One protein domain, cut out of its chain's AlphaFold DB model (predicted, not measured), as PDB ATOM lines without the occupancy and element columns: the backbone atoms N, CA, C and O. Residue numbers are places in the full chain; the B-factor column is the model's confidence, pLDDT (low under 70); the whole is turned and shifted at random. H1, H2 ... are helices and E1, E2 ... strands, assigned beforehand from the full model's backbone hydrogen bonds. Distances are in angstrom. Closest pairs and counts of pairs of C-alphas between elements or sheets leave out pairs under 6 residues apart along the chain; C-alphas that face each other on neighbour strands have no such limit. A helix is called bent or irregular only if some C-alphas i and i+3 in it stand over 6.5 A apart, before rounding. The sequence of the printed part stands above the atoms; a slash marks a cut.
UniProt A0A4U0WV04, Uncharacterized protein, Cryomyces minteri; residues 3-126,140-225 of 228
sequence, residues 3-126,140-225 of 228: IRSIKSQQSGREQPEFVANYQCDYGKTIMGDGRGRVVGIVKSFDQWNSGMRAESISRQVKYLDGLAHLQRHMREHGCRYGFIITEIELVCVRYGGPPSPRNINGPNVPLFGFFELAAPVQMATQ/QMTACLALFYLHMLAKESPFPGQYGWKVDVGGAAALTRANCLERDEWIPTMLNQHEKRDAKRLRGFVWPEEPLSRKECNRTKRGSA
ATOM      1  N   ILE A   3     -12.478  10.141  35.482       65.75
ATOM      2  CA  ILE A   3     -11.152   9.822  36.023       65.75
ATOM      3  C   ILE A   3     -11.207   8.357  36.423       65.75
ATOM      4  O   ILE A   3     -12.116   7.940  37.140       65.75
ATOM      5  N   ARG A   4     -10.266   7.567  35.917       69.88
ATOM      6  CA  ARG A   4     -10.190   6.145  36.237       69.88
ATOM      7  C   ARG A   4      -8.884   5.907  36.972       69.88
ATOM      8  O   ARG A   4      -7.825   6.270  36.465       69.88
ATOM      9  N   SER A   5      -8.979   5.305  38.152       70.56
ATOM     10  CA  SER A   5      -7.817   4.665  38.756       70.56
ATOM     11  C   SER A   5      -7.515   3.413  37.944       70.56
ATOM     12  O   SER A   5      -8.418   2.606  37.684       70.56
ATOM     13  N   ILE A   6      -6.273   3.273  37.493       64.44
ATOM     14  CA  ILE A   6      -5.862   2.071  36.782       64.44
ATOM     15  C   ILE A   6      -5.314   1.090  37.813       64.44
ATOM     16  O   ILE A   6      -4.332   1.370  38.495       64.44
ATOM     17  N   LYS A   7      -5.961  -0.076  37.945       54.41
ATOM     18  CA  LYS A   7      -5.394  -1.179  38.729       54.41
ATOM     19  C   LYS A   7      -4.065  -1.568  38.090       54.41
ATOM     20  O   LYS A   7      -4.037  -1.802  36.881       54.41
ATOM     21  N   SER A   8      -3.001  -1.675  38.887       53.06
ATOM     22  CA  SER A   8      -1.705  -2.171  38.420       53.06
ATOM     23  C   SER A   8      -1.911  -3.518  37.721       53.06
ATOM     24  O   SER A   8      -2.244  -4.517  38.366       53.06
ATOM     25  N   GLN A   9      -1.796  -3.554  36.395       48.59
ATOM     26  CA  GLN A   9      -1.881  -4.817  35.674       48.59
ATOM     27  C   GLN A   9      -0.653  -5.668  36.001       48.59
ATOM     28  O   GLN A   9       0.434  -5.141  36.196       48.59
ATOM     29  N   GLN A  10      -0.803  -6.994  35.971       42.84
ATOM     30  CA  GLN A  10       0.301  -7.963  36.100       42.84
ATOM     31  C   GLN A  10       1.352  -7.861  34.973       42.84
ATOM     32  O   GLN A  10       2.319  -8.621  34.944       42.84
ATOM     33  N   SER A  11       1.191  -6.934  34.022       48.78
ATOM     34  CA  SER A  11       2.313  -6.505  33.197       48.78
ATOM     35  C   SER A  11       3.336  -5.846  34.120       48.78
ATOM     36  O   SER A  11       2.980  -4.903  34.810       48.78
ATOM     37  N   GLY A  12       4.595  -6.286  34.124       55.56
ATOM     38  CA  GLY A  12       5.676  -5.668  34.915       55.56
ATOM     39  C   GLY A  12       6.053  -4.236  34.492       55.56
ATOM     40  O   GLY A  12       7.232  -3.907  34.418       55.56
ATOM     41  N   ARG A  13       5.076  -3.405  34.117       63.69
ATOM     42  CA  ARG A  13       5.202  -2.002  33.741       63.69
ATOM     43  C   ARG A  13       4.356  -1.175  34.697       63.69
ATOM     44  O   ARG A  13       3.159  -1.412  34.819       63.69
ATOM     45  N   GLU A  14       4.999  -0.203  35.327       71.38
ATOM     46  CA  GLU A  14       4.331   0.846  36.091       71.38
ATOM     47  C   GLU A  14       3.406   1.624  35.148       71.38
ATOM     48  O   GLU A  14       3.818   2.020  34.057       71.38
ATOM     49  N   GLN A  15       2.140   1.738  35.543       78.56
ATOM     50  CA  GLN A  15       1.133   2.570  34.893       78.56
ATOM     51  C   GLN A  15       0.842   3.752  35.813       78.56
ATOM     52  O   GLN A  15       0.989   3.605  37.030       78.56
ATOM     53  N   PRO A  16       0.398   4.896  35.272       83.94
ATOM     54  CA  PRO A  16       0.061   6.009  36.131       83.94
ATOM     55  C   PRO A  16      -1.190   5.678  36.941       83.94
ATOM     56  O   PRO A  16      -2.147   5.089  36.429       83.94
ATOM     57  N   GLU A  17      -1.193   6.088  38.204       87.81
ATOM     58  CA  GLU A  17      -2.279   5.803  39.136       87.81
ATOM     59  C   GLU A  17      -3.582   6.489  38.707       87.81
ATOM     60  O   GLU A  17      -4.670   5.927  38.879       87.81
ATOM     61  N   PHE A  18      -3.473   7.671  38.091       88.38
ATOM     62  CA  PHE A  18      -4.599   8.419  37.553       88.38
ATOM     63  C   PHE A  18      -4.431   8.741  36.076       88.38
ATOM     64  O   PHE A  18      -3.442   9.334  35.642       88.38
ATOM     65  N   VAL A  19      -5.489   8.457  35.318       88.12
ATOM     66  CA  VAL A  19      -5.652   8.951  33.954       88.12
ATOM     67  C   VAL A  19      -7.016   9.610  33.819       88.12
ATOM     68  O   VAL A  19      -8.053   9.003  34.101       88.12
ATOM     69  N   ALA A  20      -7.015  10.864  33.367       85.75
ATOM     70  CA  ALA A  20      -8.233  11.593  33.044       85.75
ATOM     71  C   ALA A  20      -8.425  11.658  31.530       85.75
ATOM     72  O   ALA A  20      -7.518  12.055  30.785       85.75
ATOM     73  N   ASN A  21      -9.632  11.305  31.087       84.31
ATOM     74  CA  ASN A  21     -10.008  11.421  29.689       84.31
ATOM     75  C   ASN A  21     -11.477  11.842  29.500       84.31
ATOM     76  O   ASN A  21     -12.321  11.679  30.394       84.31
ATOM     77  N   TYR A  22     -11.783  12.400  28.329       78.38
ATOM     78  CA  TYR A  22     -13.162  12.634  27.900       78.38
ATOM     79  C   TYR A  22     -13.753  11.347  27.316       78.38
ATOM     80  O   TYR A  22     -13.036  10.503  26.793       78.38
ATOM     81  N   GLN A  23     -15.075  11.181  27.406       75.12
ATOM     82  CA  GLN A  23     -15.747   9.968  26.912       75.12
ATOM     83  C   GLN A  23     -15.634   9.795  25.391       75.12
ATOM     84  O   GLN A  23     -15.710   8.672  24.910       75.12
ATOM     85  N   CYS A  24     -15.437  10.891  24.656       70.75
ATOM     86  CA  CYS A  24     -15.250  10.896  23.208       70.75
ATOM     87  C   CYS A  24     -13.814  10.581  22.762       70.75
ATOM     88  O   CYS A  24     -13.558  10.480  21.564       70.75
ATOM     89  N   ASP A  25     -12.868  10.455  23.693       72.06
ATOM     90  CA  ASP A  25     -11.465  10.249  23.362       72.06
ATOM     91  C   ASP A  25     -11.115   8.757  23.418       72.06
ATOM     92  O   ASP A  25     -11.012   8.143  24.483       72.06
ATOM     93  N   TYR A  26     -10.941   8.176  22.232       70.00
ATOM     94  CA  TYR A  26     -10.593   6.769  22.033       70.00
ATOM     95  C   TYR A  26      -9.128   6.581  21.613       70.00
ATOM     96  O   TYR A  26      -8.752   5.517  21.112       70.00
ATOM     97  N   GLY A  27      -8.294   7.615  21.782       72.06
ATOM     98  CA  GLY A  27      -6.880   7.561  21.437       72.06
ATOM     99  C   GLY A  27      -6.145   6.460  22.202       72.06
ATOM    100  O   GLY A  27      -6.443   6.176  23.363       72.06
ATOM    101  N   LYS A  28      -5.144   5.852  21.560       76.06
ATOM    102  CA  LYS A  28      -4.246   4.879  22.193       76.06
ATOM    103  C   LYS A  28      -2.825   5.420  22.275       76.06
ATOM    104  O   LYS A  28      -2.397   6.187  21.413       76.06
ATOM    105  N   THR A  29      -2.105   5.037  23.322       74.44
ATOM    106  CA  THR A  29      -0.672   5.304  23.453       74.44
ATOM    107  C   THR A  29       0.114   4.470  22.443       74.44
ATOM    108  O   THR A  29      -0.396   3.505  21.867       74.44
ATOM    109  N   ILE A  30       1.399   4.787  22.268       67.94
ATOM    110  CA  ILE A  30       2.321   3.985  21.443       67.94
ATOM    111  C   ILE A  30       2.447   2.526  21.914       67.94
ATOM    112  O   ILE A  30       2.944   1.682  21.170       67.94
ATOM    113  N   MET A  31       2.036   2.230  23.150       67.50
ATOM    114  CA  MET A  31       2.069   0.887  23.728       67.50
ATOM    115  C   MET A  31       0.725   0.154  23.611       67.50
ATOM    116  O   MET A  31       0.668  -1.030  23.926       67.50
ATOM    117  N   GLY A  32      -0.316   0.817  23.095       66.88
ATOM    118  CA  GLY A  32      -1.654   0.251  22.909       66.88
ATOM    119  C   GLY A  32      -2.626   0.512  24.065       66.88
ATOM    120  O   GLY A  32      -3.797   0.148  23.942       66.88
ATOM    121  N   ASP A  33      -2.169   1.168  25.135       72.19
ATOM    122  CA  ASP A  33      -2.986   1.538  26.293       72.19
ATOM    123  C   ASP A  33      -3.902   2.726  25.973       72.19
ATOM    124  O   ASP A  33      -3.679   3.460  25.009       72.19
ATOM    125  N   GLY A  34      -4.944   2.940  26.781       73.12
ATOM    126  CA  GLY A  34      -5.808   4.115  26.640       73.12
ATOM    127  C   GLY A  34      -5.008   5.407  26.818       73.12
ATOM    128  O   GLY A  34      -4.316   5.588  27.822       73.12
ATOM    129  N   ARG A  35      -5.079   6.318  25.844       81.06
ATOM    130  CA  ARG A  35      -4.411   7.616  25.942       81.06
ATOM    131  C   ARG A  35      -5.079   8.453  27.031       81.06
ATOM    132  O   ARG A  35      -6.290   8.405  27.205       81.06
ATOM    133  N   GLY A  36      -4.270   9.197  27.774       84.62
ATOM    134  CA  GLY A  36      -4.722  10.115  28.811       84.62
ATOM    135  C   GLY A  36      -4.452  11.548  28.392       84.62
ATOM    136  O   GLY A  36      -3.415  11.806  27.783       84.62
ATOM    137  N   ARG A  37      -5.350  12.479  28.729       89.06
ATOM    138  CA  ARG A  37      -5.093  13.917  28.529       89.06
ATOM    139  C   ARG A  37      -4.422  14.564  29.723       89.06
ATOM    140  O   ARG A  37      -3.653  15.505  29.559       89.06
ATOM    141  N   VAL A  38      -4.726  14.049  30.910       91.00
ATOM    142  CA  VAL A  38      -4.046  14.387  32.157       91.00
ATOM    143  C   VAL A  38      -3.633  13.093  32.822       91.00
ATOM    144  O   VAL A  38      -4.418  12.141  32.879       91.00
ATOM    145  N   VAL A  39      -2.406  13.083  33.318       92.81
ATOM    146  CA  VAL A  39      -1.824  11.953  34.028       92.81
ATOM    147  C   VAL A  39      -1.449  12.389  35.436       92.81
ATOM    148  O   VAL A  39      -0.842  13.442  35.618       92.81
ATOM    149  N   GLY A  40      -1.825  11.591  36.427       93.31
ATOM    150  CA  GLY A  40      -1.502  11.838  37.824       93.31
ATOM    151  C   GLY A  40      -0.780  10.653  38.433       93.31
ATOM    152  O   GLY A  40      -1.151   9.510  38.158       93.31
ATOM    153  N   ILE A  41       0.217  10.942  39.267       93.81
ATOM    154  CA  ILE A  41       0.883   9.929  40.084       93.81
ATOM    155  C   ILE A  41       0.666  10.179  41.572       93.81
ATOM    156  O   ILE A  41       0.570  11.330  42.005       93.81
ATOM    157  N   VAL A  42       0.612   9.097  42.346       94.00
ATOM    158  CA  VAL A  42       0.516   9.145  43.811       94.00
ATOM    159  C   VAL A  42       1.863   8.780  44.406       94.00
ATOM    160  O   VAL A  42       2.464   7.774  44.028       94.00
ATOM    161  N   LYS A  43       2.342   9.588  45.347       92.75
ATOM    162  CA  LYS A  43       3.544   9.291  46.130       92.75
ATOM    163  C   LYS A  43       3.269   9.572  47.596       92.75
ATOM    164  O   LYS A  43       2.504  10.478  47.904       92.75
ATOM    165  N   SER A  44       3.896   8.805  48.480       92.25
ATOM    166  CA  SER A  44       3.876   9.155  49.896       92.25
ATOM    167  C   SER A  44       4.829  10.313  50.176       92.25
ATOM    168  O   SER A  44       5.846  10.473  49.498       92.25
ATOM    169  N   PHE A  45       4.533  11.096  51.206       89.44
ATOM    170  CA  PHE A  45       5.301  12.270  51.609       89.44
ATOM    171  C   PHE A  45       6.786  11.966  51.878       89.44
ATOM    172  O   PHE A  45       7.662  12.765  51.538       89.44
ATOM    173  N   ASP A  46       7.096  10.796  52.448       89.38
ATOM    174  CA  ASP A  46       8.491  10.391  52.678       89.38
ATOM    175  C   ASP A  46       9.211   9.981  51.380       89.38
ATOM    176  O   ASP A  46      10.434  10.118  51.261       89.38
ATOM    177  N   GLN A  47       8.458   9.518  50.376       89.19
ATOM    178  CA  GLN A  47       9.005   9.208  49.057       89.19
ATOM    179  C   GLN A  47       9.222  10.469  48.223       89.19
ATOM    180  O   GLN A  47      10.224  10.548  47.511       89.19
ATOM    181  N   TRP A  48       8.308  11.439  48.296       94.06
ATOM    182  CA  TRP A  48       8.380  12.655  47.498       94.06
ATOM    183  C   TRP A  48       7.652  13.825  48.165       94.06
ATOM    184  O   TRP A  48       6.505  13.691  48.578       94.06
ATOM    185  N   ASN A  49       8.307  14.985  48.208       93.25
ATOM    186  CA  ASN A  49       7.695  16.269  48.539       93.25
ATOM    187  C   ASN A  49       8.451  17.412  47.842       93.25
ATOM    188  O   ASN A  49       9.608  17.256  47.445       93.25
ATOM    189  N   SER A  50       7.798  18.559  47.691       92.69
ATOM    190  CA  SER A  50       8.320  19.749  47.021       92.69
ATOM    191  C   SER A  50       9.493  20.397  47.767       92.69
ATOM    192  O   SER A  50      10.379  20.979  47.134       92.69
ATOM    193  N   GLY A  51       9.550  20.232  49.093       91.62
ATOM    194  CA  GLY A  51      10.624  20.719  49.962       91.62
ATOM    195  C   GLY A  51      11.973  20.050  49.698       91.62
ATOM    196  O   GLY A  51      13.003  20.722  49.747       91.62
ATOM    197  N   MET A  52      11.971  18.778  49.278       92.31
ATOM    198  CA  MET A  52      13.179  18.009  48.944       92.31
ATOM    199  C   MET A  52      14.079  18.689  47.900       92.31
ATOM    200  O   MET A  52      15.268  18.381  47.828       92.31
ATOM    201  N   ARG A  53      13.546  19.627  47.104       89.69
ATOM    202  CA  ARG A  53      14.325  20.436  46.157       89.69
ATOM    203  C   ARG A  53      15.393  21.301  46.840       89.69
ATOM    204  O   ARG A  53      16.449  21.509  46.254       89.69
ATOM    205  N   ALA A  54      15.125  21.816  48.038       90.69
ATOM    206  CA  ALA A  54      16.034  22.704  48.769       90.69
ATOM    207  C   ALA A  54      16.867  21.975  49.841       90.69
ATOM    208  O   ALA A  54      17.696  22.589  50.509       90.69
ATOM    209  N   GLU A  55      16.645  20.672  50.016       89.94
ATOM    210  CA  GLU A  55      17.311  19.848  51.024       89.94
ATOM    211  C   GLU A  55      18.676  19.316  50.533       89.94
ATOM    212  O   GLU A  55      19.270  19.817  49.577       89.94
ATOM    213  N   SER A  56      19.193  18.280  51.202       90.19
ATOM    214  CA  SER A  56      20.426  17.586  50.831       90.19
ATOM    215  C   SER A  56      20.358  16.964  49.431       90.19
ATOM    216  O   SER A  56      19.290  16.602  48.938       90.19
ATOM    217  N   ILE A  57      21.524  16.749  48.815       87.69
ATOM    218  CA  ILE A  57      21.657  16.171  47.465       87.69
ATOM    219  C   ILE A  57      20.874  14.855  47.331       87.69
ATOM    220  O   ILE A  57      20.164  14.653  46.352       87.69
ATOM    221  N   SER A  58      20.924  13.977  48.336       86.19
ATOM    222  CA  SER A  58      20.187  12.705  48.317       86.19
ATOM    223  C   SER A  58      18.667  12.897  48.243       86.19
ATOM    224  O   SER A  58      17.975  12.124  47.580       86.19
ATOM    225  N   ARG A  59      18.128  13.923  48.913       89.94
ATOM    226  CA  ARG A  59      16.701  14.274  48.854       89.94
ATOM    227  C   ARG A  59      16.363  14.961  47.527       89.94
ATOM    228  O   ARG A  59      15.362  14.600  46.915       89.94
ATOM    229  N   GLN A  60      17.243  15.812  47.001       90.06
ATOM    230  CA  GLN A  60      17.093  16.395  45.661       90.06
ATOM    231  C   GLN A  60      17.045  15.327  44.559       90.06
ATOM    232  O   GLN A  60      16.233  15.419  43.640       90.06
ATOM    233  N   VAL A  61      17.858  14.271  44.660       87.00
ATOM    234  CA  VAL A  61      17.815  13.142  43.717       87.00
ATOM    235  C   VAL A  61      16.465  12.421  43.789       87.00
ATOM    236  O   VAL A  61      15.885  12.134  42.744       87.00
ATOM    237  N   LYS A  62      15.905  12.191  44.987       88.81
ATOM    238  CA  LYS A  62      14.544  11.628  45.139       88.81
ATOM    239  C   LYS A  62      13.465  12.540  44.547       88.81
ATOM    240  O   LYS A  62      12.532  12.061  43.904       88.81
ATOM    241  N   TYR A  63      13.605  13.851  44.724       91.62
ATOM    242  CA  TYR A  63      12.708  14.834  44.125       91.62
ATOM    243  C   TYR A  63      12.708  14.745  42.591       91.62
ATOM    244  O   TYR A  63      11.647  14.626  41.968       91.62
ATOM    245  N   LEU A  64      13.903  14.737  41.994       89.75
ATOM    246  CA  LEU A  64      14.101  14.583  40.553       89.75
ATOM    247  C   LEU A  64      13.612  13.224  40.050       89.75
ATOM    248  O   LEU A  64      13.059  13.144  38.956       89.75
ATOM    249  N   ASP A  65      13.754  12.172  40.854       87.88
ATOM    250  CA  ASP A  65      13.251  10.841  40.530       87.88
ATOM    251  C   ASP A  65      11.726  10.819  40.370       87.88
ATOM    252  O   ASP A  65      11.202  10.285  39.390       87.88
ATOM    253  N   GLY A  66      11.001  11.465  41.288       90.50
ATOM    254  CA  GLY A  66       9.546  11.598  41.192       90.50
ATOM    255  C   GLY A  66       9.104  12.386  39.956       90.50
ATOM    256  O   GLY A  66       8.161  11.985  39.269       90.50
ATOM    257  N   LEU A  67       9.826  13.458  39.612       91.50
ATOM    258  CA  LEU A  67       9.563  14.228  38.392       91.50
ATOM    259  C   LEU A  67       9.871  13.424  37.124       91.50
ATOM    260  O   LEU A  67       9.071  13.432  36.188       91.50
ATOM    261  N   ALA A  68      10.977  12.680  37.092       88.94
ATOM    262  CA  ALA A  68      11.332  11.813  35.969       88.94
ATOM    263  C   ALA A  68      10.304  10.684  35.776       88.94
ATOM    264  O   ALA A  68       9.944  10.347  34.643       88.94
ATOM    265  N   HIS A  69       9.782  10.137  36.879       89.69
ATOM    266  CA  HIS A  69       8.700   9.157  36.871       89.69
ATOM    267  C   HIS A  69       7.421   9.732  36.245       89.69
ATOM    268  O   HIS A  69       6.837   9.100  35.360       89.69
ATOM    269  N   LEU A  70       7.019  10.951  36.622       92.12
ATOM    270  CA  LEU A  70       5.886  11.632  35.992       92.12
ATOM    271  C   LEU A  70       6.160  11.924  34.506       92.12
ATOM    272  O   LEU A  70       5.317  11.630  33.660       92.12
ATOM    273  N   GLN A  71       7.346  12.442  34.167       90.94
ATOM    274  CA  GLN A  71       7.727  12.787  32.791       90.94
ATOM    275  C   GLN A  71       7.586  11.601  31.850       90.94
ATOM    276  O   GLN A  71       7.080  11.736  30.735       90.94
ATOM    277  N   ARG A  72       8.030  10.426  32.301       87.12
ATOM    278  CA  ARG A  72       7.917   9.194  31.533       87.12
ATOM    279  C   ARG A  72       6.461   8.897  31.189       87.12
ATOM    280  O   ARG A  72       6.156   8.706  30.015       87.12
ATOM    281  N   HIS A  73       5.572   8.919  32.178       89.31
ATOM    282  CA  HIS A  73       4.150   8.669  31.959       89.31
ATOM    283  C   HIS A  73       3.515   9.725  31.052       89.31
ATOM    284  O   HIS A  73       2.813   9.391  30.097       89.31
ATOM    285  N   MET A  74       3.824  11.002  31.270       90.62
ATOM    286  CA  MET A  74       3.322  12.081  30.419       90.62
ATOM    287  C   MET A  74       3.763  11.916  28.960       90.62
ATOM    288  O   MET A  74       2.974  12.113  28.035       90.62
ATOM    289  N   ARG A  75       5.007  11.479  28.741       87.81
ATOM    290  CA  ARG A  75       5.558  11.207  27.412       87.81
ATOM    291  C   ARG A  75       4.907   9.988  26.752       87.81
ATOM    292  O   ARG A  75       4.631  10.031  25.556       87.81
ATOM    293  N   GLU A  76       4.638   8.923  27.506       86.19
ATOM    294  CA  GLU A  76       3.967   7.712  27.007       86.19
ATOM    295  C   GLU A  76       2.507   7.986  26.593       86.19
ATOM    296  O   GLU A  76       2.062   7.503  25.548       86.19
ATOM    297  N   HIS A  77       1.788   8.825  27.347       86.69
ATOM    298  CA  HIS A  77       0.429   9.268  27.010       86.69
ATOM    299  C   HIS A  77       0.393  10.476  26.048       86.69
ATOM    300  O   HIS A  77      -0.670  10.833  25.533       86.69
ATOM    301  N   GLY A  78       1.541  11.094  25.753       87.94
ATOM    302  CA  GLY A  78       1.647  12.280  24.899       87.94
ATOM    303  C   GLY A  78       0.822  13.455  25.426       87.94
ATOM    304  O   GLY A  78       0.138  14.120  24.640       87.94
ATOM    305  N   CYS A  79       0.821  13.653  26.744       90.56
ATOM    306  CA  CYS A  79       0.068  14.701  27.416       90.56
ATOM    307  C   CYS A  79       0.984  15.813  27.940       90.56
ATOM    308  O   CYS A  79       2.131  15.590  28.325       90.56
ATOM    309  N   ARG A  80       0.453  17.036  27.941       92.12
ATOM    310  CA  ARG A  80       1.132  18.248  28.406       92.12
ATOM    311  C   ARG A  80       0.936  18.489  29.893       92.12
ATOM    312  O   ARG A  80       1.796  19.082  30.531       92.12
ATOM    313  N   TYR A  81      -0.193  18.052  30.431       93.94
ATOM    314  CA  TYR A  81      -0.622  18.351  31.789       93.94
ATOM    315  C   TYR A  81      -0.555  17.106  32.659       93.94
ATOM    316  O   TYR A  81      -0.955  16.015  32.239       93.94
ATOM    317  N   GLY A  82      -0.044  17.271  33.871       94.81
ATOM    318  CA  GLY A  82       0.017  16.206  34.854       94.81
ATOM    319  C   GLY A  82       0.105  16.744  36.270       94.81
ATOM    320  O   GLY A  82       0.178  17.954  36.481       94.81
ATOM    321  N   PHE A  83       0.053  15.848  37.244       95.69
ATOM    322  CA  PHE A  83       0.160  16.222  38.647       95.69
ATOM    323  C   PHE A  83       0.784  15.114  39.492       95.69
ATOM    324  O   PHE A  83       0.722  13.933  39.149       95.69
ATOM    325  N   ILE A  84       1.369  15.518  40.613       95.50
ATOM    326  CA  ILE A  84       1.806  14.628  41.688       95.50
ATOM    327  C   ILE A  84       0.957  14.965  42.900       95.50
ATOM    328  O   ILE A  84       0.862  16.135  43.272       95.50
ATOM    329  N   ILE A  85       0.330  13.953  43.488       95.06
ATOM    330  CA  ILE A  85      -0.414  14.097  44.736       95.06
ATOM    331  C   ILE A  85       0.260  13.279  45.834       95.06
ATOM    332  O   ILE A  85       0.656  12.129  45.617       95.06
ATOM    333  N   THR A  86       0.382  13.898  46.999       94.94
ATOM    334  CA  THR A  86       0.824  13.278  48.247       94.94
ATOM    335  C   THR A  86      -0.242  13.487  49.317       94.94
ATOM    336  O   THR A  86      -1.285  14.094  49.069       94.94
ATOM    337  N   GLU A  87       0.001  12.990  50.525       93.56
ATOM    338  CA  GLU A  87      -0.897  13.186  51.660       93.56
ATOM    339  C   GLU A  87      -1.006  14.663  52.070       93.56
ATOM    340  O   GLU A  87      -2.024  15.072  52.628       93.56
ATOM    341  N   ILE A  88       0.028  15.465  51.790       94.19
ATOM    342  CA  ILE A  88       0.115  16.851  52.263       94.19
ATOM    343  C   ILE A  88      -0.042  17.886  51.154       94.19
ATOM    344  O   ILE A  88      -0.504  18.991  51.428       94.19
ATOM    345  N   GLU A  89       0.302  17.564  49.905       95.25
ATOM    346  CA  GLU A  89       0.332  18.550  48.824       95.25
ATOM    347  C   GLU A  89      -0.004  17.970  47.444       95.25
ATOM    348  O   GLU A  89       0.111  16.776  47.172       95.25
ATOM    349  N   LEU A  90      -0.415  18.867  46.551       95.12
ATOM    350  CA  LEU A  90      -0.658  18.623  45.139       95.12
ATOM    351  C   LEU A  90       0.221  19.574  44.339       95.12
ATOM    352  O   LEU A  90       0.110  20.796  44.464       95.12
ATOM    353  N   VAL A  91       1.045  19.009  43.467       95.88
ATOM    354  CA  VAL A  91       1.902  19.767  42.558       95.88
ATOM    355  C   VAL A  91       1.419  19.541  41.134       95.88
ATOM    356  O   VAL A  91       1.473  18.428  40.610       95.88
ATOM    357  N   CYS A  92       0.918  20.607  40.509       95.06
ATOM    358  CA  CYS A  92       0.506  20.592  39.108       95.06
ATOM    359  C   CYS A  92       1.700  20.896  38.206       95.06
ATOM    360  O   CYS A  92       2.514  21.772  38.502       95.06
ATOM    361  N   VAL A  93       1.782  20.181  37.089       94.94
ATOM    362  CA  VAL A  93       2.942  20.182  36.204       94.94
ATOM    363  C   VAL A  93       2.508  20.398  34.762       94.94
ATOM    364  O   VAL A  93       1.560  19.773  34.270       94.94
ATOM    365  N   ARG A  94       3.250  21.258  34.062       92.62
ATOM    366  CA  ARG A  94       3.145  21.455  32.618       92.62
ATOM    367  C   ARG A  94       4.445  21.040  31.937       92.62
ATOM    368  O   ARG A  94       5.510  21.587  32.202       92.62
ATOM    369  N   TYR A  95       4.345  20.063  31.046       91.81
ATOM    370  CA  TYR A  95       5.462  19.467  30.321       91.81
ATOM    371  C   TYR A  95       5.712  20.149  28.973       91.81
ATOM    372  O   TYR A  95       4.786  20.586  28.286       91.81
ATOM    373  N   GLY A  96       6.974  20.183  28.552       83.31
ATOM    374  CA  GLY A  96       7.336  20.425  27.157       83.31
ATOM    375  C   GLY A  96       7.426  21.888  26.744       83.31
ATOM    376  O   GLY A  96       7.541  22.150  25.551       83.31
ATOM    377  N   GLY A  97       7.390  22.814  27.707       82.00
ATOM    378  CA  GLY A  97       7.640  24.244  27.500       82.00
ATOM    379  C   GLY A  97       6.630  24.944  26.590       82.00
ATOM    380  O   GLY A  97       5.656  24.328  26.139       82.00
ATOM    381  N   PRO A  98       6.802  26.253  26.343       78.81
ATOM    382  CA  PRO A  98       5.972  26.964  25.387       78.81
ATOM    383  C   PRO A  98       6.178  26.374  23.978       78.81
ATOM    384  O   PRO A  98       7.324  26.198  23.554       78.81
ATOM    385  N   PRO A  99       5.099  26.054  23.241       74.25
ATOM    386  CA  PRO A  99       5.186  25.679  21.843       74.25
ATOM    387  C   PRO A  99       5.809  26.841  21.073       74.25
ATOM    388  O   PRO A  99       5.233  27.924  20.971       74.25
ATOM    389  N   SER A 100       7.021  26.628  20.578       68.38
ATOM    390  CA  SER A 100       7.761  27.645  19.847       68.38
ATOM    391  C   SER A 100       7.715  27.308  18.363       68.38
ATOM    392  O   SER A 100       8.186  26.234  17.985       68.38
ATOM    393  N   PRO A 101       7.229  28.208  17.490       63.16
ATOM    394  CA  PRO A 101       7.299  28.001  16.043       63.16
ATOM    395  C   PRO A 101       8.748  27.942  15.534       63.16
ATOM    396  O   PRO A 101       8.982  27.499  14.417       63.16
ATOM    397  N   ARG A 102       9.724  28.362  16.354       61.09
ATOM    398  CA  ARG A 102      11.162  28.251  16.068       61.09
ATOM    399  C   ARG A 102      11.745  26.884  16.430       61.09
ATOM    400  O   ARG A 102      12.930  26.659  16.205       61.09
ATOM    401  N   ASN A 103      10.958  25.990  17.029       66.88
ATOM    402  CA  ASN A 103      11.414  24.637  17.304       66.88
ATOM    403  C   ASN A 103      11.582  23.894  15.972       66.88
ATOM    404  O   ASN A 103      10.610  23.674  15.250       66.88
ATOM    405  N   ILE A 104      12.821  23.498  15.677       64.31
ATOM    406  CA  ILE A 104      13.228  22.811  14.442       64.31
ATOM    407  C   ILE A 104      12.396  21.541  14.208       64.31
ATOM    408  O   ILE A 104      12.103  21.187  13.070       64.31
ATOM    409  N   ASN A 105      11.963  20.881  15.283       66.38
ATOM    410  CA  ASN A 105      11.221  19.623  15.218       66.38
ATOM    411  C   ASN A 105       9.697  19.817  15.089       66.38
ATOM    412  O   ASN A 105       8.962  18.839  14.971       66.38
ATOM    413  N   GLY A 106       9.216  21.063  15.098       70.44
ATOM    414  CA  GLY A 106       7.807  21.427  14.993       70.44
ATOM    415  C   GLY A 106       7.287  22.154  16.238       70.44
ATOM    416  O   GLY A 106       7.819  21.982  17.339       70.44
ATOM    417  N   PRO A 107       6.209  22.947  16.100       74.75
ATOM    418  CA  PRO A 107       5.757  23.863  17.147       74.75
ATOM    419  C   PRO A 107       5.307  23.160  18.432       74.75
ATOM    420  O   PRO A 107       5.383  23.746  19.504       74.75
ATOM    421  N   ASN A 108       4.856  21.907  18.347       82.00
ATOM    422  CA  ASN A 108       4.296  21.161  19.474       82.00
ATOM    423  C   ASN A 108       5.182  19.993  19.955       82.00
ATOM    424  O   ASN A 108       4.740  19.142  20.736       82.00
ATOM    425  N   VAL A 109       6.441  19.949  19.507       85.38
ATOM    426  CA  VAL A 109       7.430  19.004  20.032       85.38
ATOM    427  C   VAL A 109       7.913  19.501  21.395       85.38
ATOM    428  O   VAL A 109       8.346  20.651  21.507       85.38
ATOM    429  N   PRO A 110       7.850  18.667  22.449       86.88
ATOM    430  CA  PRO A 110       8.211  19.099  23.787       86.88
ATOM    431  C   PRO A 110       9.724  19.243  23.934       86.88
ATOM    432  O   PRO A 110      10.499  18.498  23.331       86.88
ATOM    433  N   LEU A 111      10.132  20.151  24.817       87.56
ATOM    434  CA  LEU A 111      11.473  20.139  25.393       87.56
ATOM    435  C   LEU A 111      11.575  18.990  26.405       87.56
ATOM    436  O   LEU A 111      10.793  18.893  27.357       87.56
ATOM    437  N   PHE A 112      12.514  18.079  26.185       86.25
ATOM    438  CA  PHE A 112      12.770  16.961  27.079       86.25
ATOM    439  C   PHE A 112      13.382  17.457  28.392       86.25
ATOM    440  O   PHE A 112      14.336  18.227  28.386       86.25
ATOM    441  N   GLY A 113      12.818  17.015  29.518       84.12
ATOM    442  CA  GLY A 113      13.243  17.406  30.864       84.12
ATOM    443  C   GLY A 113      12.683  18.746  31.345       84.12
ATOM    444  O   GLY A 113      12.772  19.034  32.532       84.12
ATOM    445  N   PHE A 114      12.059  19.542  30.471       89.62
ATOM    446  CA  PHE A 114      11.512  20.837  30.864       89.62
ATOM    447  C   PHE A 114      10.126  20.699  31.501       89.62
ATOM    448  O   PHE A 114       9.161  20.263  30.855       89.62
ATOM    449  N   PHE A 115      10.031  21.136  32.755       91.56
ATOM    450  CA  PHE A 115       8.794  21.218  33.511       91.56
ATOM    451  C   PHE A 115       8.573  22.613  34.059       91.56
ATOM    452  O   PHE A 115       9.440  23.188  34.708       91.56
ATOM    453  N   GLU A 116       7.354  23.098  33.886       91.69
ATOM    454  CA  GLU A 116       6.860  24.217  34.667       91.69
ATOM    455  C   GLU A 116       6.002  23.673  35.801       91.69
ATOM    456  O   GLU A 116       5.009  22.971  35.576       91.69
ATOM    457  N   LEU A 117       6.419  23.980  37.021       92.81
ATOM    458  CA  LEU A 117       5.770  23.528  38.239       92.81
ATOM    459  C   LEU A 117       4.936  24.674  38.804       92.81
ATOM    460  O   LEU A 117       5.432  25.788  38.967       92.81
ATOM    461  N   ALA A 118       3.672  24.396  39.107       92.31
ATOM    462  CA  ALA A 118       2.855  25.314  39.884       92.31
ATOM    463  C   ALA A 118       3.310  25.320  41.351       92.31
ATOM    464  O   ALA A 118       3.897  24.347  41.834       92.31
ATOM    465  N   ALA A 119       2.991  26.397  42.071       91.81
ATOM    466  CA  ALA A 119       3.174  26.432  43.517       91.81
ATOM    467  C   ALA A 119       2.426  25.249  44.173       91.81
ATOM    468  O   ALA A 119       1.272  24.997  43.800       91.81
ATOM    469  N   PRO A 120       3.048  24.525  45.122       93.56
ATOM    470  CA  PRO A 120       2.406  23.395  45.780       93.56
ATOM    471  C   PRO A 120       1.122  23.814  46.498       93.56
ATOM    472  O   PRO A 120       1.117  24.746  47.304       93.56
ATOM    473  N   VAL A 121       0.026  23.112  46.218       94.44
ATOM    474  CA  VAL A 121      -1.268  23.347  46.864       94.44
ATOM    475  C   VAL A 121      -1.396  22.390  48.040       94.44
ATOM    476  O   VAL A 121      -1.437  21.179  47.843       94.44
ATOM    477  N   GLN A 122      -1.479  22.915  49.260       94.31
ATOM    478  CA  GLN A 122      -1.592  22.091  50.468       94.31
ATOM    479  C   GLN A 122      -2.963  21.396  50.529       94.31
ATOM    480  O   GLN A 122      -3.991  22.047  50.327       94.31
ATOM    481  N   MET A 123      -3.001  20.100  50.854       91.75
ATOM    482  CA  MET A 123      -4.231  19.288  50.935       91.75
ATOM    483  C   MET A 123      -5.191  19.750  52.019       91.75
ATOM    484  O   MET A 123      -6.403  19.695  51.828       91.75
ATOM    485  N   ALA A 124      -4.668  20.299  53.112       91.25
ATOM    486  CA  ALA A 124      -5.483  20.880  54.173       91.25
ATOM    487  C   ALA A 124      -6.163  22.206  53.772       91.25
ATOM    488  O   ALA A 124      -6.986  22.724  54.527       91.25
ATOM    489  N   THR A 125      -5.839  22.777  52.605       89.81
ATOM    490  CA  THR A 125      -6.382  24.072  52.175       89.81
ATOM    491  C   THR A 125      -7.866  23.964  51.846       89.81
ATOM    492  O   THR A 125      -8.255  23.339  50.856       89.81
ATOM    493  N   GLN A 126      -8.698  24.633  52.641       85.38
ATOM    494  CA  GLN A 126     -10.143  24.704  52.432       85.38
ATOM    495  C   GLN A 126     -10.554  26.013  51.758       85.38
ATOM    496  O   GLN A 126      -9.839  27.013  51.796       85.38
ATOM    497  N   GLN A 140      -9.236  31.384  46.753       83.44
ATOM    498  CA  GLN A 140      -8.213  30.534  47.355       83.44
ATOM    499  C   GLN A 140      -8.075  29.238  46.555       83.44
ATOM    500  O   GLN A 140      -9.049  28.509  46.352       83.44
ATOM    501  N   MET A 141      -6.853  28.951  46.106       86.69
ATOM    502  CA  MET A 141      -6.567  27.737  45.356       86.69
ATOM    503  C   MET A 141      -6.648  26.525  46.286       86.69
ATOM    504  O   MET A 141      -5.856  26.392  47.215       86.69
ATOM    505  N   THR A 142      -7.608  25.642  46.026       92.81
ATOM    506  CA  THR A 142      -7.750  24.352  46.709       92.81
ATOM    507  C   THR A 142      -7.337  23.217  45.777       92.81
ATOM    508  O   THR A 142      -7.336  23.370  44.554       92.81
ATOM    509  N   ALA A 143      -7.023  22.050  46.343       91.94
ATOM    510  CA  ALA A 143      -6.649  20.856  45.583       91.94
ATOM    511  C   ALA A 143      -7.676  20.504  44.495       91.94
ATOM    512  O   ALA A 143      -7.337  20.296  43.330       91.94
ATOM    513  N   CYS A 144      -8.957  20.494  44.870       91.19
ATOM    514  CA  CYS A 144     -10.052  20.176  43.963       91.19
ATOM    515  C   CYS A 144     -10.190  21.219  42.850       91.19
ATOM    516  O   CYS A 144     -10.423  20.849  41.701       91.19
ATOM    517  N   LEU A 145     -10.018  22.507  43.172       91.69
ATOM    518  CA  LEU A 145     -10.074  23.576  42.176       91.69
ATOM    519  C   LEU A 145      -8.900  23.484  41.194       91.69
ATOM    520  O   LEU A 145      -9.107  23.629  39.991       91.69
ATOM    521  N   ALA A 146      -7.701  23.173  41.687       92.19
ATOM    522  CA  ALA A 146      -6.521  22.959  40.858       92.19
ATOM    523  C   ALA A 146      -6.716  21.775  39.895       92.19
ATOM    524  O   ALA A 146      -6.494  21.919  38.694       92.19
ATOM    525  N   LEU A 147      -7.211  20.632  40.387       91.38
ATOM    526  CA  LEU A 147      -7.516  19.461  39.552       91.38
ATOM    527  C   LEU A 147      -8.614  19.754  38.520       91.38
ATOM    528  O   LEU A 147      -8.498  19.357  37.358       91.38
ATOM    529  N   PHE A 148      -9.661  20.479  38.919       89.94
ATOM    530  CA  PHE A 148     -10.711  20.919  38.004       89.94
ATOM    531  C   PHE A 148     -10.146  21.823  36.904       89.94
ATOM    532  O   PHE A 148     -10.410  21.602  35.722       89.94
ATOM    533  N   TYR A 149      -9.322  22.805  37.269       89.81
ATOM    534  CA  TYR A 149      -8.710  23.720  36.313       89.81
ATOM    535  C   TYR A 149      -7.753  23.000  35.356       89.81
ATOM    536  O   TYR A 149      -7.820  23.209  34.145       89.81
ATOM    537  N   LEU A 150      -6.934  22.079  35.868       90.44
ATOM    538  CA  LEU A 150      -6.046  21.242  35.061       90.44
ATOM    539  C   LEU A 150      -6.828  20.438  34.018       90.44
ATOM    540  O   LEU A 150      -6.415  20.315  32.866       90.44
ATOM    541  N   HIS A 151      -8.000  19.936  34.399       85.75
ATOM    542  CA  HIS A 151      -8.875  19.248  33.467       85.75
ATOM    543  C   HIS A 151      -9.472  20.178  32.400       85.75
ATOM    544  O   HIS A 151      -9.613  19.790  31.239       85.75
ATOM    545  N   MET A 152      -9.824  21.405  32.779       87.75
ATOM    546  CA  MET A 152     -10.340  22.395  31.837       87.75
ATOM    547  C   MET A 152      -9.271  22.832  30.829       87.75
ATOM    548  O   MET A 152      -9.590  22.997  29.654       87.75
ATOM    549  N   LEU A 153      -8.005  22.925  31.248       87.81
ATOM    550  CA  LEU A 153      -6.863  23.112  30.346       87.81
ATOM    551  C   LEU A 153      -6.667  21.920  29.403       87.81
ATOM    552  O   LEU A 153      -6.265  22.088  28.256       87.81
ATOM    553  N   ALA A 154      -7.003  20.715  29.863       86.12
ATOM    554  CA  ALA A 154      -6.890  19.493  29.079       86.12
ATOM    555  C   ALA A 154      -8.026  19.277  28.051       86.12
ATOM    556  O   ALA A 154      -8.195  18.178  27.509       86.12
ATOM    557  N   LYS A 155      -8.837  20.306  27.784       85.94
ATOM    558  CA  LYS A 155      -9.858  20.299  26.729       85.94
ATOM    559  C   LYS A 155      -9.239  20.268  25.337       85.94
ATOM    560  O   LYS A 155      -8.102  20.676  25.142       85.94
ATOM    561  N   GLU A 156     -10.014  19.779  24.367       82.56
ATOM    562  CA  GLU A 156      -9.590  19.747  22.959       82.56
ATOM    563  C   GLU A 156      -9.294  21.152  22.432       82.56
ATOM    564  O   GLU A 156      -8.234  21.393  21.865       82.56
ATOM    565  N   SER A 157     -10.206  22.088  22.698       83.62
ATOM    566  CA  SER A 157      -9.985  23.517  22.515       83.62
ATOM    567  C   SER A 157      -9.353  24.089  23.793       83.62
ATOM    568  O   SER A 157     -10.049  24.150  24.817       83.62
ATOM    569  N   PRO A 158      -8.071  24.494  23.779       80.31
ATOM    570  CA  PRO A 158      -7.477  25.155  24.930       80.31
ATOM    571  C   PRO A 158      -8.160  26.502  25.178       80.31
ATOM    572  O   PRO A 158      -8.757  27.096  24.277       80.31
ATOM    573  N   PHE A 159      -8.062  27.002  26.409       83.81
ATOM    574  CA  PHE A 159      -8.472  28.374  26.686       83.81
ATOM    575  C   PHE A 159      -7.611  29.373  25.900       83.81
ATOM    576  O   PHE A 159      -6.445  29.080  25.620       83.81
ATOM    577  N   PRO A 160      -8.142  30.565  25.575       83.94
ATOM    578  CA  PRO A 160      -7.354  31.622  24.953       83.94
ATOM    579  C   PRO A 160      -6.072  31.896  25.753       83.94
ATOM    580  O   PRO A 160      -6.115  32.066  26.970       83.94
ATOM    581  N   GLY A 161      -4.924  31.889  25.073       82.44
ATOM    582  CA  GLY A 161      -3.608  32.085  25.697       82.44
ATOM    583  C   GLY A 161      -3.045  30.875  26.455       82.44
ATOM    584  O   GLY A 161      -1.927  30.952  26.956       82.44
ATOM    585  N   GLN A 162      -3.773  29.758  26.528       85.12
ATOM    586  CA  GLN A 162      -3.301  28.508  27.127       85.12
ATOM    587  C   GLN A 162      -2.914  27.489  26.056       85.12
ATOM    588  O   GLN A 162      -3.334  27.559  24.901       85.12
ATOM    589  N   TYR A 163      -2.100  26.513  26.449       86.50
ATOM    590  CA  TYR A 163      -1.586  25.504  25.532       86.50
ATOM    591  C   TYR A 163      -2.492  24.279  25.457       86.50
ATOM    592  O   TYR A 163      -3.142  23.893  26.425       86.50
ATOM    593  N   GLY A 164      -2.520  23.644  24.288       87.06
ATOM    594  CA  GLY A 164      -3.244  22.393  24.100       87.06
ATOM    595  C   GLY A 164      -2.665  21.260  24.948       87.06
ATOM    596  O   GLY A 164      -1.472  21.215  25.254       87.06
ATOM    597  N   TRP A 165      -3.515  20.297  25.289       88.12
ATOM    598  CA  TRP A 165      -3.138  19.131  26.087       88.12
ATOM    599  C   TRP A 165      -2.215  18.156  25.354       88.12
ATOM    600  O   TRP A 165      -1.461  17.417  25.986       88.12
ATOM    601  N   LYS A 166      -2.307  18.111  24.023       88.62
ATOM    602  CA  LYS A 166      -1.611  17.141  23.183       88.62
ATOM    603  C   LYS A 166      -0.179  17.592  22.944       88.62
ATOM    604  O   LYS A 166       0.053  18.728  22.548       88.62
ATOM    605  N   VAL A 167       0.758  16.672  23.122       88.38
ATOM    606  CA  VAL A 167       2.180  16.874  22.831       88.38
ATOM    607  C   VAL A 167       2.623  15.874  21.770       88.38
ATOM    608  O   VAL A 167       2.294  14.684  21.858       88.38
ATOM    609  N   ASP A 168       3.389  16.340  20.784       85.19
ATOM    610  CA  ASP A 168       3.855  15.513  19.671       85.19
ATOM    611  C   ASP A 168       5.218  14.897  19.995       85.19
ATOM    612  O   ASP A 168       6.281  15.326  19.560       85.19
ATOM    613  N   VAL A 169       5.169  13.856  20.824       81.25
ATOM    614  CA  VAL A 169       6.346  13.076  21.230       81.25
ATOM    615  C   VAL A 169       6.856  12.177  20.094       81.25
ATOM    616  O   VAL A 169       8.052  11.885  20.028       81.25
ATOM    617  N   GLY A 170       5.959  11.722  19.214       80.00
ATOM    618  CA  GLY A 170       6.269  10.762  18.155       80.00
ATOM    619  C   GLY A 170       6.690   9.376  18.670       80.00
ATOM    620  O   GLY A 170       6.640   9.070  19.864       80.00
ATOM    621  N   GLY A 171       7.091   8.503  17.743       77.00
ATOM    622  CA  GLY A 171       7.688   7.204  18.075       77.00
ATOM    623  C   GLY A 171       9.140   7.330  18.549       77.00
ATOM    624  O   GLY A 171       9.732   8.404  18.510       77.00
ATOM    625  N   ALA A 172       9.761   6.213  18.948       72.94
ATOM    626  CA  ALA A 172      11.173   6.203  19.362       72.94
ATOM    627  C   ALA A 172      12.123   6.759  18.280       72.94
ATOM    628  O   ALA A 172      13.083   7.450  18.602       72.94
ATOM    629  N   ALA A 173      11.801   6.528  17.003       74.44
ATOM    630  CA  ALA A 173      12.576   7.010  15.861       74.44
ATOM    631  C   ALA A 173      12.546   8.538  15.677       74.44
ATOM    632  O   ALA A 173      13.435   9.075  15.032       74.44
ATOM    633  N   ALA A 174      11.565   9.239  16.259       76.56
ATOM    634  CA  ALA A 174      11.478  10.697  16.171       76.56
ATOM    635  C   ALA A 174      12.515  11.415  17.054       76.56
ATOM    636  O   ALA A 174      12.623  12.631  16.975       76.56
ATOM    637  N   LEU A 175      13.233  10.687  17.926       78.31
ATOM    638  CA  LEU A 175      14.315  11.199  18.781       78.31
ATOM    639  C   LEU A 175      13.998  12.512  19.522       78.31
ATOM    640  O   LEU A 175      14.896  13.244  19.916       78.31
ATOM    641  N   THR A 176      12.724  12.761  19.846       79.88
ATOM    642  CA  THR A 176      12.273  13.967  20.569       79.88
ATOM    643  C   THR A 176      12.889  14.122  21.963       79.88
ATOM    644  O   THR A 176      12.795  15.184  22.564       79.88
ATOM    645  N   ARG A 177      13.553  13.078  22.477       82.31
ATOM    646  CA  ARG A 177      14.368  13.138  23.699       82.31
ATOM    647  C   ARG A 177      15.653  13.959  23.548       82.31
ATOM    648  O   ARG A 177      16.129  14.466  24.550       82.31
ATOM    649  N   ALA A 178      16.192  14.072  22.332       82.50
ATOM    650  CA  ALA A 178      17.408  14.835  22.050       82.50
ATOM    651  C   ALA A 178      17.148  16.350  22.047       82.50
ATOM    652  O   ALA A 178      18.077  17.140  22.150       82.50
ATOM    653  N   ASN A 179      15.879  16.761  21.957       83.62
ATOM    654  CA  ASN A 179      15.468  18.151  22.096       83.62
ATOM    655  C   ASN A 179      15.406  18.541  23.583       83.62
ATOM    656  O   ASN A 179      14.318  18.624  24.151       83.62
ATOM    657  N   CYS A 180      16.557  18.714  24.231       84.62
ATOM    658  CA  CYS A 180      16.674  19.118  25.635       84.62
ATOM    659  C   CYS A 180      17.389  20.468  25.774       84.62
ATOM    660  O   CYS A 180      18.198  20.839  24.927       84.62
ATOM    661  N   LEU A 181      17.081  21.193  26.851       85.56
ATOM    662  CA  LEU A 181      17.838  22.379  27.253       85.56
ATOM    663  C   LEU A 181      19.077  21.975  28.059       85.56
ATOM    664  O   LEU A 181      19.208  20.824  28.486       85.56
ATOM    665  N   GLU A 182      19.967  22.940  28.279       84.38
ATOM    666  CA  GLU A 182      21.058  22.788  29.234       84.38
ATOM    667  C   GLU A 182      20.510  22.514  30.639       84.38
ATOM    668  O   GLU A 182      19.404  22.918  31.001       84.38
ATOM    669  N   ARG A 183      21.281  21.763  31.422       83.50
ATOM    670  CA  ARG A 183      20.890  21.378  32.775       83.50
ATOM    671  C   ARG A 183      20.952  22.596  33.695       83.50
ATOM    672  O   ARG A 183      21.990  23.245  33.761       83.50
ATOM    673  N   ASP A 184      19.897  22.813  34.475       86.06
ATOM    674  CA  ASP A 184      19.885  23.851  35.507       86.06
ATOM    675  C   ASP A 184      21.040  23.681  36.513       86.06
ATOM    676  O   ASP A 184      21.367  22.567  36.930       86.06
ATOM    677  N   GLU A 185      21.597  24.798  36.978       86.19
ATOM    678  CA  GLU A 185      22.739  24.834  37.905       86.19
ATOM    679  C   GLU A 185      22.469  24.134  39.244       86.19
ATOM    680  O   GLU A 185      23.364  23.521  39.824       86.19
ATOM    681  N   TRP A 186      21.225  24.200  39.730       84.56
ATOM    682  CA  TRP A 186      20.828  23.600  41.007       84.56
ATOM    683  C   TRP A 186      20.736  22.071  40.945       84.56
ATOM    684  O   TRP A 186      20.738  21.419  41.987       84.56
ATOM    685  N   ILE A 187      20.626  21.490  39.745       85.19
ATOM    686  CA  ILE A 187      20.507  20.042  39.579       85.19
ATOM    687  C   ILE A 187      21.885  19.422  39.832       85.19
ATOM    688  O   ILE A 187      22.836  19.736  39.109       85.19
ATOM    689  N   PRO A 188      22.009  18.493  40.797       80.75
ATOM    690  CA  PRO A 188      23.286  17.874  41.110       80.75
ATOM    691  C   PRO A 188      23.955  17.268  39.872       80.75
ATOM    692  O   PRO A 188      23.406  16.401  39.191       80.75
ATOM    693  N   THR A 189      25.186  17.707  39.600       71.81
ATOM    694  CA  THR A 189      25.995  17.189  38.483       71.81
ATOM    695  C   THR A 189      26.361  15.717  38.673       71.81
ATOM    696  O   THR A 189      26.513  14.975  37.699       71.81
ATOM    697  N   MET A 190      26.483  15.287  39.929       55.50
ATOM    698  CA  MET A 190      26.932  13.954  40.313       55.50
ATOM    699  C   MET A 190      25.762  12.972  40.423       55.50
ATOM    700  O   MET A 190      25.541  12.384  41.475       55.50
ATOM    701  N   LEU A 191      25.019  12.763  39.333       62.31
ATOM    702  CA  LEU A 191      24.263  11.516  39.227       62.31
ATOM    703  C   LEU A 191      25.291  10.389  39.124       62.31
ATOM    704  O   LEU A 191      26.013  10.282  38.123       62.31
ATOM    705  N   ASN A 192      25.397   9.581  40.176       68.06
ATOM    706  CA  ASN A 192      26.390   8.519  40.260       68.06
ATOM    707  C   ASN A 192      26.240   7.587  39.046       68.06
ATOM    708  O   ASN A 192      25.130   7.252  38.629       68.06
ATOM    709  N   GLN A 193      27.346   7.099  38.469       71.88
ATOM    710  CA  GLN A 193      27.283   6.141  37.347       71.88
ATOM    711  C   GLN A 193      26.434   4.900  37.681       71.88
ATOM    712  O   GLN A 193      25.904   4.243  36.785       71.88
ATOM    713  N   HIS A 194      26.316   4.568  38.967       72.56
ATOM    714  CA  HIS A 194      25.428   3.526  39.465       72.56
ATOM    715  C   HIS A 194      23.946   3.862  39.247       72.56
ATOM    716  O   HIS A 194      23.230   3.055  38.662       72.56
ATOM    717  N   GLU A 195      23.518   5.078  39.583       73.50
ATOM    718  CA  GLU A 195      22.144   5.553  39.371       73.50
ATOM    719  C   GLU A 195      21.797   5.599  37.883       73.50
ATOM    720  O   GLU A 195      20.713   5.175  37.484       73.50
ATOM    721  N   LYS A 196      22.744   6.020  37.031       74.69
ATOM    722  CA  LYS A 196      22.557   5.968  35.571       74.69
ATOM    723  C   LYS A 196      22.303   4.541  35.078       74.69
ATOM    724  O   LYS A 196      21.444   4.326  34.219       74.69
ATOM    725  N   ARG A 197      23.034   3.562  35.622       76.38
ATOM    726  CA  ARG A 197      22.858   2.138  35.295       76.38
ATOM    727  C   ARG A 197      21.527   1.600  35.807       76.38
ATOM    728  O   ARG A 197      20.846   0.894  35.061       76.38
ATOM    729  N   ASP A 198      21.128   1.950  37.022       75.38
ATOM    730  CA  ASP A 198      19.874   1.478  37.605       75.38
ATOM    731  C   ASP A 198      18.649   2.103  36.939       75.38
ATOM    732  O   ASP A 198      17.716   1.375  36.598       75.38
ATOM    733  N   ALA A 199      18.677   3.395  36.610       74.00
ATOM    734  CA  ALA A 199      17.626   4.037  35.822       74.00
ATOM    735  C   ALA A 199      17.442   3.348  34.456       74.00
ATOM    736  O   ALA A 199      16.316   3.069  34.028       74.00
ATOM    737  N   LYS A 200      18.546   2.994  33.787       76.44
ATOM    738  CA  LYS A 200      18.512   2.284  32.502       76.44
ATOM    739  C   LYS A 200      18.019   0.842  32.637       76.44
ATOM    740  O   LYS A 200      17.227   0.384  31.814       76.44
ATOM    741  N   ARG A 201      18.476   0.112  33.657       74.44
ATOM    742  CA  ARG A 201      18.165  -1.314  33.847       74.44
ATOM    743  C   ARG A 201      16.767  -1.538  34.419       74.44
ATOM    744  O   ARG A 201      16.026  -2.347  33.870       74.44
ATOM    745  N   LEU A 202      16.428  -0.844  35.502       66.94
ATOM    746  CA  LEU A 202      15.192  -1.050  36.259       66.94
ATOM    747  C   LEU A 202      14.018  -0.322  35.606       66.94
ATOM    748  O   LEU A 202      12.953  -0.901  35.417       66.94
ATOM    749  N   ARG A 203      14.225   0.936  35.199       64.12
ATOM    750  CA  ARG A 203      13.149   1.792  34.670       64.12
ATOM    751  C   ARG A 203      13.135   1.864  33.146       64.12
ATOM    752  O   ARG A 203      12.190   2.382  32.559       64.12
ATOM    753  N   GLY A 204      14.157   1.324  32.477       69.19
ATOM    754  CA  GLY A 204      14.263   1.389  31.021       69.19
ATOM    755  C   GLY A 204      14.400   2.820  30.502       69.19
ATOM    756  O   GLY A 204      13.952   3.086  29.385       69.19
ATOM    757  N   PHE A 205      14.946   3.725  31.320       73.88
ATOM    758  CA  PHE A 205      15.154   5.121  30.957       73.88
ATOM    759  C   PHE A 205      16.285   5.233  29.931       73.88
ATOM    760  O   PHE A 205      17.283   4.515  30.015       73.88
ATOM    761  N   VAL A 206      16.112   6.122  28.956       78.56
ATOM    762  CA  VAL A 206      17.083   6.373  27.884       78.56
ATOM    763  C   VAL A 206      17.487   7.832  27.967       78.56
ATOM    764  O   VAL A 206      16.620   8.708  28.010       78.56
ATOM    765  N   TRP A 207      18.791   8.086  28.010       79.44
ATOM    766  CA  TRP A 207      19.324   9.439  28.118       79.44
ATOM    767  C   TRP A 207      19.166  10.212  26.796       79.44
ATOM    768  O   TRP A 207      19.182   9.589  25.730       79.44
ATOM    769  N   PRO A 208      19.025  11.550  26.839       81.69
ATOM    770  CA  PRO A 208      18.930  12.397  25.643       81.69
ATOM    771  C   PRO A 208      20.056  12.170  24.632       81.69
ATOM    772  O   PRO A 208      19.802  12.090  23.434       81.69
ATOM    773  N   GLU A 209      21.277  12.003  25.140       80.62
ATOM    774  CA  GLU A 209      22.512  11.827  24.369       80.62
ATOM    775  C   GLU A 209      22.640  10.431  23.735       80.62
ATOM    776  O   GLU A 209      23.452  10.225  22.835       80.62
ATOM    777  N   GLU A 210      21.863   9.442  24.194       80.56
ATOM    778  CA  GLU A 210      22.004   8.069  23.709       80.56
ATOM    779  C   GLU A 210      21.363   7.881  22.316       80.56
ATOM    780  O   GLU A 210      20.180   8.211  22.119       80.56
ATOM    781  N   PRO A 211      22.090   7.265  21.357       80.19
ATOM    782  CA  PRO A 211      21.577   7.010  20.015       80.19
ATOM    783  C   PRO A 211      20.401   6.025  20.031       80.19
ATOM    784  O   PRO A 211      20.172   5.291  20.996       80.19
ATOM    785  N   LEU A 212      19.633   5.988  18.938       78.31
ATOM    786  CA  LEU A 212      18.472   5.105  18.812       78.31
ATOM    787  C   LEU A 212      18.875   3.626  18.923       78.31
ATOM    788  O   LEU A 212      19.546   3.081  18.047       78.31
ATOM    789  N   SER A 213      18.410   2.943  19.972       75.88
ATOM    790  CA  SER A 213      18.645   1.507  20.134       75.88
ATOM    791  C   SER A 213      17.589   0.663  19.417       75.88
ATOM    792  O   SER A 213      16.384   0.904  19.519       75.88
ATOM    793  N   ARG A 214      18.010  -0.450  18.797       69.25
ATOM    794  CA  ARG A 214      17.104  -1.454  18.198       69.25
ATOM    795  C   ARG A 214      16.075  -2.000  19.205       69.25
ATOM    796  O   ARG A 214      14.964  -2.366  18.820       69.25
ATOM    797  N   LYS A 215      16.414  -2.022  20.501       69.31
ATOM    798  CA  LYS A 215      15.516  -2.447  21.591       69.31
ATOM    799  C   LYS A 215      14.317  -1.504  21.759       69.31
ATOM    800  O   LYS A 215      13.228  -1.967  22.096       69.31
ATOM    801  N   GLU A 216      14.489  -0.214  21.480       68.50
ATOM    802  CA  GLU A 216      13.416   0.788  21.534       68.50
ATOM    803  C   GLU A 216      12.455   0.639  20.351       68.50
ATOM    804  O   GLU A 216      11.239   0.644  20.539       68.50
ATOM    805  N   CYS A 217      12.987   0.388  19.149       64.19
ATOM    806  CA  CYS A 217      12.190   0.148  17.941       64.19
ATOM    807  C   CYS A 217      11.351  -1.137  18.013       64.19
ATOM    808  O   CYS A 217      10.281  -1.227  17.419       64.19
ATOM    809  N   ASN A 218      11.814  -2.151  18.746       57.22
ATOM    810  CA  ASN A 218      11.069  -3.400  18.909       57.22
ATOM    811  C   ASN A 218       9.984  -3.315  20.001       57.22
ATOM    812  O   ASN A 218       9.022  -4.087  19.960       57.22
ATOM    813  N   ARG A 219      10.090  -2.377  20.960       57.94
ATOM    814  CA  ARG A 219       9.038  -2.144  21.975       57.94
ATOM    815  C   ARG A 219       7.760  -1.587  21.354       57.94
ATOM    816  O   ARG A 219       6.684  -1.986  21.788       57.94
ATOM    817  N   THR A 220       7.866  -0.741  20.331       49.72
ATOM    818  CA  THR A 220       6.703  -0.214  19.598       49.72
ATOM    819  C   THR A 220       6.040  -1.291  18.733       49.72
ATOM    820  O   THR A 220       4.816  -1.376  18.693       49.72
ATOM    821  N   LYS A 221       6.817  -2.199  18.121       44.31
ATOM    822  CA  LYS A 221       6.275  -3.306  17.306       44.31
ATOM    823  C   LYS A 221       5.476  -4.336  18.112       44.31
ATOM    824  O   LYS A 221       4.460  -4.826  17.627       44.31
ATOM    825  N   ARG A 222       5.874  -4.644  19.353       43.06
ATOM    826  CA  ARG A 222       5.147  -5.621  20.195       43.06
ATOM    827  C   ARG A 222       3.742  -5.163  20.616       43.06
ATOM    828  O   ARG A 222       2.922  -6.023  20.912       43.06
ATOM    829  N   GLY A 223       3.446  -3.859  20.606       41.03
ATOM    830  CA  GLY A 223       2.087  -3.337  20.825       41.03
ATOM    831  C   GLY A 223       1.170  -3.466  19.599       41.03
ATOM    832  O   GLY A 223      -0.047  -3.511  19.740       41.03
ATOM    833  N   SER A 224       1.750  -3.587  18.399       41.03
ATOM    834  CA  SER A 224       1.013  -3.718  17.134       41.03
ATOM    835  C   SER A 224       0.764  -5.173  16.713       41.03
ATOM    836  O   SER A 224      -0.043  -5.410  15.821       41.03
ATOM    837  N   ALA A 225       1.444  -6.149  17.323       36.25
ATOM    838  CA  ALA A 225       1.458  -7.544  16.866       36.25
ATOM    839  C   ALA A 225       0.342  -8.440  17.452       36.25
ATOM    840  O   ALA A 225       0.409  -9.656  17.316       36.25
TER     841      ALA A 225
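What this domain is: This is residues 3 to 126 and 140 to 225 of the 228 residues of an uncharacterized protein of Cryomyces minteri (UniProt A0A4U0WV04). A twisted sheet of six strands curls round the long helix H2 on one face and has H3 over its other face, making three layers. Beyond these layers H4 and H5 lie far out, reached through long stretches with no named element. The printed part has 210 residues, with six named strands and five named helices in the order E1 E2 E3 H1 H2 E4 E5 E6 H3 H4 H5; the sheet is mixed, in the order E1 E2 E3 E4 E5 E6. The class is mixed, helices and strands, with under half of the residues in named elements. The whole is compact and rounded, with a radius of gyration of the C-alphas of 17.0 A and spans of 51 by 45 by 43 A.

Where its parts are: E1, residues 3 to 5, begins at C-alpha 3 (-11.152, 9.822, 36.023). E2 is residues 18 to 21 and E3 residues 38 to 42, 13.6 A long. H1, residues 50 to 53, is neither bent nor irregular, but only just: C-alphas 50 and 53 are 6.1 A apart. H2, residues 57 to 77, is 30.3 A long and begins at C-alpha 57 (21.657, 16.171, 47.465). E4 is residues 81 to 85, E5 residues 89 to 96, 22.8 A, and E6 residues 111 to 117, 14.5 A. H3 is residues 143 to 153, 15.4 A; H4 residues 193 to 202, 14.1 A; H5 residues 214 to 224, 16.3 A, ending at C-alpha 224 (1.013, -3.718, 17.134).

How they stand to each other: E1 E2 E3 and E4 E5 E6 are meanders, each strand the antiparallel neighbour of the one before; N 18 and O 40 of E2 and E3 are 3.0 A apart, and N 84 and O 91 of E4 and E5 2.9 A. E3 and E4 are parallel, with N 41 and O 83 at 3.0 A; with H1 and H2 they form a strand-helix-strand unit, two parallel neighbour strands with helices between, its crossover right-handed. H2 is on the sheet; its closest C-alphas to E3 are Met 74 and Val 39, 6.3 A. H1 only grazes the sheet and touches H2, with Arg 53 and Gln 60 closest at 4.9 A between C-alphas. H3, on the opposite face from H2, has a height over the sheet of 8.6 A and runs along the strands, over E3 and E4. H4 and H5 are not on the sheet, and are apart from each other. Each O i to N i+4 pair is within hydrogen-bond range in H2, H3 and H4; in H5 3 of 7 are, beside 5 of 8 O i to N i+3 pairs, and H1 is too short for an i+4 pair.

The domain as a whole: The two C-alphas farthest apart, those of Gln 126 and Arg 214, are 51.0 A apart. Residues 127 to 139 are not printed; C-alphas 126 and 140 are 8.0 A apart across the cut. The link from H3 to H4, 39 residues, is long. The mean pLDDT of the printed part is 80.9; 37 residues are under 70, among them residues 214 to 225.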